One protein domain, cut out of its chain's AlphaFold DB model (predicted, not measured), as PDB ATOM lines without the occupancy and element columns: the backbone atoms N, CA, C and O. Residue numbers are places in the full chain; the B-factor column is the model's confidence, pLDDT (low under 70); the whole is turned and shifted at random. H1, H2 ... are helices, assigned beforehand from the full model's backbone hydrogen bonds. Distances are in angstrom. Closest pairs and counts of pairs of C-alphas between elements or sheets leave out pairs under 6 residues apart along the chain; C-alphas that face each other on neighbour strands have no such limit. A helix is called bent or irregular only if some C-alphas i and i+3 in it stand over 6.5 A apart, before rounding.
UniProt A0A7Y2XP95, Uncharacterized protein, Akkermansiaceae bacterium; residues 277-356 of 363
ATOM      1  N   LYS A 277     273.858 245.526 466.834       90.38
ATOM      2  CA  LYS A 277     274.720 245.288 465.673       90.38
ATOM      3  C   LYS A 277     276.048 246.042 465.759       90.38
ATOM      4  O   LYS A 277     277.105 245.474 465.491       90.38
ATOM      5  N   ASP A 278     276.012 247.309 466.156       89.75
ATOM      6  CA  ASP A 278     277.234 248.101 466.301       89.75
ATOM      7  C   ASP A 278     278.081 247.589 467.473       89.75
ATOM      8  O   ASP A 278     279.298 247.529 467.350       89.75
ATOM      9  N   ARG A 279     277.467 247.120 468.571       90.44
ATOM     10  CA  ARG A 279     278.203 246.458 469.665       90.44
ATOM     11  C   ARG A 279     278.903 245.191 469.205       90.44
ATOM     12  O   ARG A 279     280.073 245.015 469.516       90.44
ATOM     13  N   GLN A 280     278.214 244.337 468.450       93.19
ATOM     14  CA  GLN A 280     278.832 243.145 467.864       93.19
ATOM     15  C   GLN A 280     279.993 243.519 466.939       93.19
ATOM     16  O   GLN A 280     281.031 242.872 466.966       93.19
ATOM     17  N   THR A 281     279.847 244.601 466.170       95.50
ATOM     18  CA  THR A 281     280.908 245.103 465.288       95.50
ATOM     19  C   THR A 281     282.121 245.598 466.081       95.50
ATOM     20  O   THR A 281     283.251 245.269 465.731       95.50
ATOM     21  N   LEU A 282     281.902 246.362 467.156       96.44
ATOM     22  CA  LEU A 282     282.966 246.846 468.042       96.44
ATOM     23  C   LEU A 282     283.682 245.685 468.740       96.44
ATOM     24  O   LEU A 282     284.908 245.665 468.773       96.44
ATOM     25  N   GLN A 283     282.927 244.706 469.244       96.81
ATOM     26  CA  GLN A 283     283.490 243.523 469.888       96.81
ATOM     27  C   GLN A 283     284.324 242.705 468.898       96.81
ATOM     28  O   GLN A 283     285.483 242.432 469.175       96.81
ATOM     29  N   ALA A 284     283.799 242.421 467.704       96.06
ATOM     30  CA  ALA A 284     284.541 241.698 466.675       96.06
ATOM     31  C   ALA A 284     285.821 242.436 466.241       96.06
ATOM     32  O   ALA A 284     286.843 241.803 465.984       96.06
ATOM     33  N   ALA A 285     285.790 243.771 466.166       97.06
ATOM     34  CA  ALA A 285     286.984 244.566 465.881       97.06
ATOM     35  C   ALA A 285     288.018 244.469 467.013       97.06
ATOM     36  O   ALA A 285     289.206 244.310 466.742       97.06
ATOM     37  N   ASN A 286     287.572 244.530 468.270       97.69
ATOM     38  CA  ASN A 286     288.432 244.337 469.432       97.69
ATOM     39  C   ASN A 286     289.058 242.935 469.447       97.69
ATOM     40  O   ASN A 286     290.267 242.816 469.622       97.69
ATOM     41  N   ASP A 287     288.266 241.894 469.199       96.38
ATOM     42  CA  ASP A 287     288.722 240.501 469.214       96.38
ATOM     43  C   ASP A 287     289.768 240.243 468.120       96.38
ATOM     44  O   ASP A 287     290.781 239.600 468.381       96.38
ATOM     45  N   LYS A 288     289.594 240.828 466.927       97.00
ATOM     46  CA  LYS A 288     290.612 240.788 465.864       97.00
ATOM     47  C   LYS A 288     291.926 241.439 466.279       97.00
ATOM     48  O   LYS A 288     292.988 240.887 466.023       97.00
ATOM     49  N   ILE A 289     291.867 242.593 466.943       97.12
ATOM     50  CA  ILE A 289     293.072 243.272 467.441       97.12
ATOM     51  C   ILE A 289     293.773 242.411 468.497       97.12
ATOM     52  O   ILE A 289     294.993 242.276 468.452       97.12
ATOM     53  N   VAL A 290     293.016 241.792 469.408       96.50
ATOM     54  CA  VAL A 290     293.554 240.856 470.410       96.50
ATOM     55  C   VAL A 290     294.191 239.629 469.747       96.50
ATOM     56  O   VAL A 290     295.237 239.174 470.201       96.50
ATOM     57  N   ALA A 291     293.617 239.136 468.648       97.06
ATOM     58  CA  ALA A 291     294.157 238.028 467.860       97.06
ATOM     59  C   ALA A 291     295.371 238.402 466.981       97.06
ATOM     60  O   ALA A 291     295.900 237.547 466.275       97.06
ATOM     61  N   GLY A 292     295.826 239.661 466.998       96.44
ATOM     62  CA  GLY A 292     296.934 240.134 466.159       96.44
ATOM     63  C   GLY A 292     296.537 240.482 464.719       96.44
ATOM     64  O   GLY A 292     297.389 240.862 463.921       96.44
ATOM     65  N   GLU A 293     295.248 240.439 464.387       96.69
ATOM     66  CA  GLU A 293     294.682 240.805 463.081       96.69
ATOM     67  C   GLU A 293     294.276 242.289 463.038       96.69
ATOM     68  O   GLU A 293     293.190 242.665 462.580       96.69
ATOM     69  N   ALA A 294     295.128 243.161 463.580       92.56
ATOM     70  CA  ALA A 294     294.817 244.578 463.696       92.56
ATOM     71  C   ALA A 294     294.769 245.256 462.307       92.56
ATOM     72  O   ALA A 294     295.693 245.092 461.506       92.56
ATOM     73  N   PRO A 295     293.721 246.045 462.000       91.69
ATOM     74  CA  PRO A 295     293.630 246.755 460.728       91.69
ATOM     75  C   PRO A 295     294.669 247.879 460.640       91.69
ATOM     76  O   PRO A 295     295.075 248.450 461.655       91.69
ATOM     77  N   ASP A 296     295.044 248.266 459.419       96.31
ATOM     78  CA  ASP A 296     295.960 249.389 459.205       96.31
ATOM     79  C   ASP A 296     295.379 250.744 459.670       96.31
ATOM     80  O   ASP A 296     294.186 250.894 459.977       96.31
ATOM     81  N   ASN A 297     296.231 251.773 459.705       93.88
ATOM     82  CA  ASN A 297     295.841 253.110 460.159       93.88
ATOM     83  C   ASN A 297     294.716 253.727 459.308       93.88
ATOM     84  O   ASN A 297     293.859 254.424 459.846       93.88
ATOM     85  N   VAL A 298     294.680 253.488 457.994       94.06
ATOM     86  CA  VAL A 298     293.655 254.061 457.105       94.06
ATOM     87  C   VAL A 298     292.295 253.425 457.383       94.06
ATOM     88  O   VAL A 298     291.298 254.137 457.534       94.06
ATOM     89  N   ALA A 299     292.248 252.098 457.492       95.62
ATOM     90  CA  ALA A 299     291.052 251.356 457.863       95.62
ATOM     91  C   ALA A 299     290.562 251.751 459.265       95.62
ATOM     92  O   ALA A 299     289.367 251.978 459.456       95.62
ATOM     93  N   THR A 300     291.481 251.943 460.211       97.38
ATOM     94  CA  THR A 300     291.166 252.380 461.579       97.38
ATOM     95  C   THR A 300     290.571 253.791 461.616       97.38
ATOM     96  O   THR A 300     289.583 254.029 462.310       97.38
ATOM     97  N   MET A 301     291.079 254.733 460.814       97.00
ATOM     98  CA  MET A 301     290.488 256.076 460.735       97.00
ATOM     99  C   MET A 301     289.089 256.066 460.105       97.00
ATOM    100  O   MET A 301     288.202 256.789 460.560       97.00
ATOM    101  N   ARG A 302     288.849 255.220 459.093       96.25
ATOM    102  CA  ARG A 302     287.496 255.014 458.538       96.25
ATOM    103  C   ARG A 302     286.556 254.400 459.573       96.25
ATOM    104  O   ARG A 302     285.393 254.794 459.646       96.25
ATOM    105  N   PHE A 303     287.063 253.467 460.379       96.56
ATOM    106  CA  PHE A 303     286.318 252.883 461.488       96.56
ATOM    107  C   PHE A 303     285.901 253.956 462.498       96.56
ATOM    108  O   PHE A 303     284.716 254.047 462.793       96.56
ATOM    109  N   LEU A 304     286.816 254.823 462.941       95.31
ATOM    110  CA  LEU A 304     286.513 255.919 463.875       95.31
ATOM    111  C   LEU A 304     285.514 256.936 463.312       95.31
ATOM    112  O   LEU A 304     284.650 257.419 464.040       95.31
ATOM    113  N   ALA A 305     285.577 257.231 462.013       91.62
ATOM    114  CA  ALA A 305     284.595 258.104 461.371       91.62
ATOM    115  C   ALA A 305     283.175 257.507 461.395       91.62
ATOM    116  O   ALA A 305     282.196 258.241 461.517       91.62
ATOM    117  N   LYS A 306     283.056 256.175 461.290       94.31
ATOM    118  CA  LYS A 306     281.775 255.454 461.333       94.31
ATOM    119  C   LYS A 306     281.307 255.160 462.764       94.31
ATOM    120  O   LYS A 306     280.109 255.196 463.040       94.31
ATOM    121  N   TYR A 307     282.247 254.895 463.665       94.19
ATOM    122  CA  TYR A 307     282.035 254.534 465.065       94.19
ATOM    123  C   TYR A 307     282.845 255.463 465.988       94.19
ATOM    124  O   TYR A 307     283.875 255.046 466.522       94.19
ATOM    125  N   PRO A 308     282.390 256.713 466.205       93.94
ATOM    126  CA  PRO A 308     283.108 257.683 467.031       93.94
ATOM    127  C   PRO A 308     283.391 257.176 468.447       93.94
ATOM    128  O   PRO A 308     282.493 256.643 469.111       93.94
ATOM    129  N   ALA A 309     284.620 257.393 468.914       94.69
ATOM    130  CA  ALA A 309     285.123 256.949 470.213       94.69
ATOM    131  C   ALA A 309     284.269 257.359 471.430       94.69
ATOM    132  O   ALA A 309     284.081 256.499 472.299       94.69
ATOM    133  N   PRO A 310     283.635 258.555 471.493       85.38
ATOM    134  CA  PRO A 310     282.812 258.944 472.646       85.38
ATOM    135  C   PRO A 310     281.666 257.981 472.960       85.38
ATOM    136  O   PRO A 310     281.120 257.982 474.060       85.38
ATOM    137  N   ARG A 311     281.265 257.154 471.986       86.06
ATOM    138  CA  ARG A 311     280.171 256.196 472.160       86.06
ATOM    139  C   ARG A 311     280.604 254.931 472.904       86.06
ATOM    140  O   ARG A 311     279.740 254.273 473.474       86.06
ATOM    141  N   TRP A 312     281.889 254.570 472.872       92.56
ATOM    142  CA  TRP A 312     282.361 253.242 473.288       92.56
ATOM    143  C   TRP A 312     283.686 253.217 474.066       92.56
ATOM    144  O   TRP A 312     283.947 252.227 474.738       92.56
ATOM    145  N   ALA A 313     284.505 254.273 474.048       91.81
ATOM    146  CA  ALA A 313     285.851 254.274 474.645       91.81
ATOM    147  C   ALA A 313     285.887 254.164 476.187       91.81
ATOM    148  O   ALA A 313     286.961 254.009 476.778       91.81
ATOM    149  N   ALA A 314     284.728 254.250 476.846       86.00
ATOM    150  CA  ALA A 314     284.571 253.994 478.277       86.00
ATOM    151  C   ALA A 314     284.347 252.502 478.610       86.00
ATOM    152  O   ALA A 314     284.421 252.122 479.779       86.00
ATOM    153  N   ASP A 315     284.058 251.652 477.616       87.56
ATOM    154  CA  ASP A 315     283.849 250.220 477.833       87.56
ATOM    155  C   ASP A 315     285.193 249.499 478.003       87.56
ATOM    156  O   ASP A 315     285.960 249.337 477.054       87.56
ATOM    157  N   LYS A 316     285.452 249.014 479.222       90.56
ATOM    158  CA  LYS A 316     286.679 248.284 479.578       90.56
ATOM    159  C   LYS A 316     286.888 247.008 478.756       90.56
ATOM    160  O   LYS A 316     288.013 246.528 478.666       90.56
ATOM    161  N   LYS A 317     285.834 246.443 478.157       93.69
ATOM    162  CA  LYS A 317     285.946 245.260 477.284       93.69
ATOM    163  C   LYS A 317     286.551 245.586 475.918       93.69
ATOM    164  O   LYS A 317     286.988 244.673 475.226       93.69
ATOM    165  N   LEU A 318     286.585 246.865 475.542       96.06
ATOM    166  CA  LEU A 318     287.084 247.357 474.256       96.06
ATOM    167  C   LEU A 318     288.455 248.043 474.386       96.06
ATOM    168  O   LEU A 318     288.813 248.889 473.567       96.06
ATOM    169  N   GLU A 319     289.226 247.711 475.423       95.88
ATOM    170  CA  GLU A 319     290.492 248.383 475.734       95.88
ATOM    171  C   GLU A 319     291.554 248.184 474.635       95.88
ATOM    172  O   GLU A 319     292.287 249.116 474.300       95.88
ATOM    173  N   ALA A 320     291.611 247.004 474.006       97.19
ATOM    174  CA  ALA A 320     292.537 246.758 472.897       97.19
ATOM    175  C   ALA A 320     292.174 247.618 471.676       97.19
ATOM    176  O   ALA A 320     293.041 248.282 471.100       97.19
ATOM    177  N   LEU A 321     290.882 247.686 471.340       97.75
ATOM    178  CA  LEU A 321     290.368 248.565 470.291       97.75
ATOM    179  C   LEU A 321     290.658 250.041 470.586       97.75
ATOM    180  O   LEU A 321     291.125 250.759 469.703       97.75
ATOM    181  N   LYS A 322     290.437 250.492 471.825       97.56
ATOM    182  CA  LYS A 322     290.716 251.868 472.258       97.56
ATOM    183  C   LYS A 322     292.183 252.236 472.046       97.56
ATOM    184  O   LYS A 322     292.474 253.251 471.413       97.56
ATOM    185  N   ASN A 323     293.098 251.396 472.526       97.38
ATOM    186  CA  ASN A 323     294.536 251.630 472.416       97.38
ATOM    187  C   ASN A 323     295.021 251.603 470.961       97.38
ATOM    188  O   ASN A 323     295.849 252.429 470.571       97.38
ATOM    189  N   HIS A 324     294.475 250.706 470.139       97.81
ATOM    190  CA  HIS A 324     294.763 250.667 468.705       97.81
ATOM    191  C   HIS A 324     294.280 251.931 467.987       97.81
ATOM    192  O   HIS A 324     295.053 252.587 467.287       97.81
ATOM    193  N   CYS A 325     293.026 252.331 468.216       97.94
ATOM    194  CA  CYS A 325     292.452 253.549 467.648       97.94
ATOM    195  C   CYS A 325     293.230 254.804 468.054       97.94
ATOM    196  O   CYS A 325     293.458 255.667 467.204       97.94
ATOM    197  N   LYS A 326     293.678 254.890 469.315       97.94
ATOM    198  CA  LYS A 326     294.531 255.984 469.795       97.94
ATOM    199  C   LYS A 326     295.826 256.077 468.981       97.94
ATOM    200  O   LYS A 326     296.081 257.108 468.360       97.94
ATOM    201  N   LYS A 327     296.587 254.980 468.899       97.69
ATOM    202  CA  LYS A 327     297.859 254.924 468.153       97.69
ATOM    203  C   LYS A 327     297.691 255.263 466.670       97.69
ATOM    204  O   LYS A 327     298.525 255.963 466.088       97.69
ATOM    205  N   ALA A 328     296.619 254.775 466.044       97.56
ATOM    206  CA  ALA A 328     296.328 255.058 464.642       97.56
ATOM    207  C   ALA A 328     296.022 256.545 464.405       97.56
ATOM    208  O   ALA A 328     296.513 257.132 463.437       97.56
ATOM    209  N   ALA A 329     295.254 257.169 465.301       97.12
ATOM    210  CA  ALA A 329     294.907 258.582 465.223       97.12
ATOM    211  C   ALA A 329     296.116 259.502 465.485       97.12
ATOM    212  O   ALA A 329     296.317 260.465 464.745       97.12
ATOM    213  N   GLU A 330     296.981 259.168 466.446       97.06
ATOM    214  CA  GLU A 330     298.263 259.860 466.669       97.06
ATOM    215  C   GLU A 330     299.182 259.746 465.442       97.06
ATOM    216  O   GLU A 330     299.737 260.738 464.963       97.06
ATOM    217  N   SER A 331     299.284 258.545 464.864       96.56
ATOM    218  CA  SER A 331     300.054 258.306 463.636       96.56
ATOM    219  C   SER A 331     299.516 259.115 462.454       96.56
ATOM    220  O   SER A 331     300.290 259.630 461.643       96.56
ATOM    221  N   TYR A 332     298.191 259.253 462.354       95.75
ATOM    222  CA  TYR A 332     297.537 260.070 461.335       95.75
ATOM    223  C   TYR A 332     297.898 261.555 461.478       95.75
ATOM    224  O   TYR A 332     298.295 262.174 460.486       95.75
ATOM    225  N   LEU A 333     297.833 262.111 462.693       95.25
ATOM    226  CA  LEU A 333     298.239 263.494 462.969       95.25
ATOM    227  C   LEU A 333     299.721 263.720 462.655       95.25
ATOM    228  O   LEU A 333     300.062 264.668 461.944       95.25
ATOM    229  N   LYS A 334     300.596 262.808 463.097       95.31
ATOM    230  CA  LYS A 334     302.039 262.875 462.824       95.31
ATOM    231  C   LYS A 334     302.334 262.885 461.324       95.31
ATOM    232  O   LYS A 334     303.120 263.709 460.862       95.31
ATOM    233  N   LYS A 335     301.671 262.014 460.552       94.94
ATOM    234  CA  LYS A 335     301.822 261.955 459.090       94.94
ATOM    235  C   LYS A 335     301.332 263.232 458.406       94.94
ATOM    236  O   LYS A 335     301.953 263.686 457.451       94.94
ATOM    237  N   LYS A 336     300.230 263.818 458.877       93.38
ATOM    238  CA  LYS A 336     299.739 265.103 458.365       93.38
ATOM    239  C   LYS A 336     300.764 266.214 458.608       93.38
ATOM    240  O   LYS A 336     301.176 266.865 457.648       93.38
ATOM    241  N   LYS A 337     301.287 266.314 459.836       91.62
ATOM    242  CA  LYS A 337     302.342 267.271 460.211       91.62
ATOM    243  C   LYS A 337     303.597 267.113 459.341       91.62
ATOM    244  O   LYS A 337     304.077 268.101 458.798       91.62
ATOM    245  N   SER A 338     304.078 265.885 459.114       92.31
ATOM    246  CA  SER A 338     305.257 265.642 458.259       92.31
ATOM    247  C   SER A 338     305.034 265.967 456.778       92.31
ATOM    248  O   SER A 338     305.995 266.158 456.045       92.31
ATOM    249  N   GLN A 339     303.781 266.010 456.323       93.81
ATOM    250  CA  GLN A 339     303.408 266.411 454.962       93.81
ATOM    251  C   GLN A 339     303.200 267.930 454.826       93.81
ATOM    252  O   GLN A 339     302.726 268.381 453.787       93.81
ATOM    253  N   GLY A 340     303.489 268.716 455.870       91.25
ATOM    254  CA  GLY A 340     303.207 270.155 455.896       91.25
ATOM    255  C   GLY A 340     301.711 270.488 455.942       91.25
ATOM    256  O   GLY A 340     301.328 271.630 455.712       91.25
ATOM    257  N   ALA A 341     300.852 269.505 456.226       87.94
ATOM    258  CA  ALA A 341     299.409 269.682 456.305       87.94
ATOM    259  C   ALA A 341     298.955 269.638 457.770       87.94
ATOM    260  O   ALA A 341     299.071 268.606 458.424       87.94
ATOM    261  N   GLN A 342     298.371 270.718 458.288       89.19
ATOM    262  CA  GLN A 342     297.672 270.686 459.579       89.19
ATOM    263  C   GLN A 342     296.173 270.476 459.347       89.19
ATOM    264  O   GLN A 342     295.599 271.000 458.390       89.19
ATOM    265  N   LEU A 343     295.524 269.687 460.208       90.19
ATOM    266  CA  LEU A 343     294.065 269.621 460.195       90.19
ATOM    267  C   LEU A 343     293.509 270.980 460.614       90.19
ATOM    268  O   LEU A 343     293.847 271.493 461.674       90.19
ATOM    269  N   SER A 344     292.617 271.537 459.805       91.56
ATOM    270  CA  SER A 344     291.955 272.806 460.093       91.56
ATOM    271  C   SER A 344     290.473 272.746 459.725       91.56
ATOM    272  O   SER A 344     290.004 271.818 459.050       91.56
ATOM    273  N   GLY A 345     289.709 273.717 460.232       92.75
ATOM    274  CA  GLY A 345     288.284 273.874 459.946       92.75
ATOM    275  C   GLY A 345     287.470 272.592 460.161       92.75
ATOM    276  O   GLY A 345     287.593 271.908 461.176       92.75
ATOM    277  N   ALA A 346     286.644 272.244 459.173       88.44
ATOM    278  CA  ALA A 346     285.741 271.096 459.252       88.44
ATOM    279  C   ALA A 346     286.462 269.743 459.391       88.44
ATOM    280  O   ALA A 346     285.899 268.808 459.959       88.44
ATOM    281  N   ALA A 347     287.689 269.614 458.878       91.88
ATOM    282  CA  ALA A 347     288.452 268.373 458.991       91.88
ATOM    283  C   ALA A 347     288.929 268.139 460.432       91.88
ATOM    284  O   ALA A 347     288.825 267.022 460.939       91.88
ATOM    285  N   LEU A 348     289.386 269.204 461.099       93.06
ATOM    286  CA  LEU A 348     289.769 269.171 462.509       93.06
ATOM    287  C   LEU A 348     288.574 268.833 463.406       93.06
ATOM    288  O   LEU A 348     288.681 267.971 464.274       93.06
ATOM    289  N   GLU A 349     287.423 269.458 463.164       86.44
ATOM    290  CA  GLU A 349     286.216 269.198 463.955       86.44
ATOM    291  C   GLU A 349     285.716 267.757 463.799       86.44
ATOM    292  O   GLU A 349     285.415 267.099 464.794       86.44
ATOM    293  N   LYS A 350     285.706 267.211 462.575       90.44
ATOM    294  CA  LYS A 350     285.360 265.796 462.353       90.44
ATOM    295  C   LYS A 350     286.336 264.852 463.052       90.44
ATOM    296  O   LYS A 350     285.912 263.845 463.610       90.44
ATOM    297  N   PHE A 351     287.630 265.175 463.032       95.56
ATOM    298  CA  PHE A 351     288.639 264.385 463.731       95.56
ATOM    299  C   PHE A 351     288.404 264.401 465.245       95.56
ATOM    300  O   PHE A 351     288.342 263.333 465.850       95.56
ATOM    301  N   LYS A 352     288.184 265.580 465.844       91.00
ATOM    302  CA  LYS A 352     287.855 265.729 467.273       91.00
ATOM    303  C   LYS A 352     286.620 264.920 467.652       91.00
ATOM    304  O   LYS A 352     286.674 264.117 468.571       91.00
ATOM    305  N   GLN A 353     285.537 265.047 466.889       85.31
ATOM    306  CA  GLN A 353     284.303 264.293 467.129       85.31
ATOM    307  C   GLN A 353     284.511 262.774 467.072       85.31
ATOM    308  O   GLN A 353     283.912 262.040 467.856       85.31
ATOM    309  N   ALA A 354     285.350 262.294 466.151       94.00
ATOM    310  CA  ALA A 354     285.627 260.870 465.996       94.00
ATOM    311  C   ALA A 354     286.530 260.304 467.105       94.00
ATOM    312  O   ALA A 354     286.438 259.115 467.410       94.00
ATOM    313  N   THR A 355     287.402 261.132 467.685       96.06
ATOM    314  CA  THR A 355     288.507 260.700 468.558       96.06
ATOM    315  C   THR A 355     288.373 261.121 470.018       96.06
ATOM    316  O   THR A 355     289.161 260.678 470.855       96.06
ATOM    317  N   ASP A 356     287.377 261.939 470.349       89.06
ATOM    318  CA  ASP A 356     287.104 262.349 471.722       89.06
ATOM    319  C   ASP A 356     286.914 261.125 472.652       89.06
ATOM    320  O   ASP A 356     286.346 260.097 472.278       89.06
TER     321      ASP A 356
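This is residues 277 to 356 of the 363 residues of an uncharacterized protein of Akkermansiaceae bacterium (UniProt A0A7Y2XP95). A long, kinked helix, H3, makes the longest axis, with H1 crossing its first part and H2 reaching from its second half to the last residues of H4. H4 folds back past the second half of H3, running opposite ways to it with a gap between them, and residues 335 to 340 and 344 to 349 stick out at that end. The printed part has 80 residues with four named helices, in the order H1, H2, H3, H4, and no named strand; the class is all helix. The whole is compact, with a radius of gyration of the C-alphas of 12.8 A, yet elongated in outline, with spans of 36 by 23 by 18 A.

H1, residues 277 to 290, touches H3, residues 316 to 338, and H3 does so with residues 317 to 324 alone. The closest C-alphas are those of Asn 286 and Leu 321, 4.7 A apart, and the two lines are about perpendicular at 76 degrees. H2, residues 297 to 306, is apart from H1. H2 touches H3, which meets it with residues 325 to 332 alone; the closest C-alphas, of Asn 297 and Ala 328, are 4.9 A apart. H2 and H3 run opposite ways at a steep tilt of 65 degrees. H3 has a kink of 29 degrees near residue 323, within residues 317 to 324, with which it touches H1. H2 also touches H4, residues 345 to 355, with the closest C-alphas, of Leu 304 and Ala 354, 5.5 A apart and the lines about perpendicular at 90 degrees. H3 and H4 are close but not clearly touching: their closest C-alphas, of Ala 329 and Thr 355, are 7.5 A apart. H3 and H4 run opposite ways at a shallow tilt of 26 degrees. H1 and H4 are apart. In H1, H2 and H4 every O i to N i+4 pair is within hydrogen-bond range; in H3 17 of 19 are.

H1 begins at C-alpha 277, at (274.720, 245.288, 465.673), and measures 19.9 A from first to last C-alpha. H2 measures 14.3 A. H3 is the longest helix, with 23 residues and 33.2 A from C-alpha 316, at (286.679, 248.284, 479.578), to C-alpha 338. H3 is irregular: C-alphas 317 and 320 are 8.1 A apart. H4 measures 15.7 A and ends at C-alpha 355, at (288.507, 260.700, 468.558).

The two C-alphas farthest apart are those of Lys 277 and Gly 340, at 39.1 A. The printed part has no cut, and its three links are short. The mean pLDDT of the printed part is 93.8, and no printed residue is under 70.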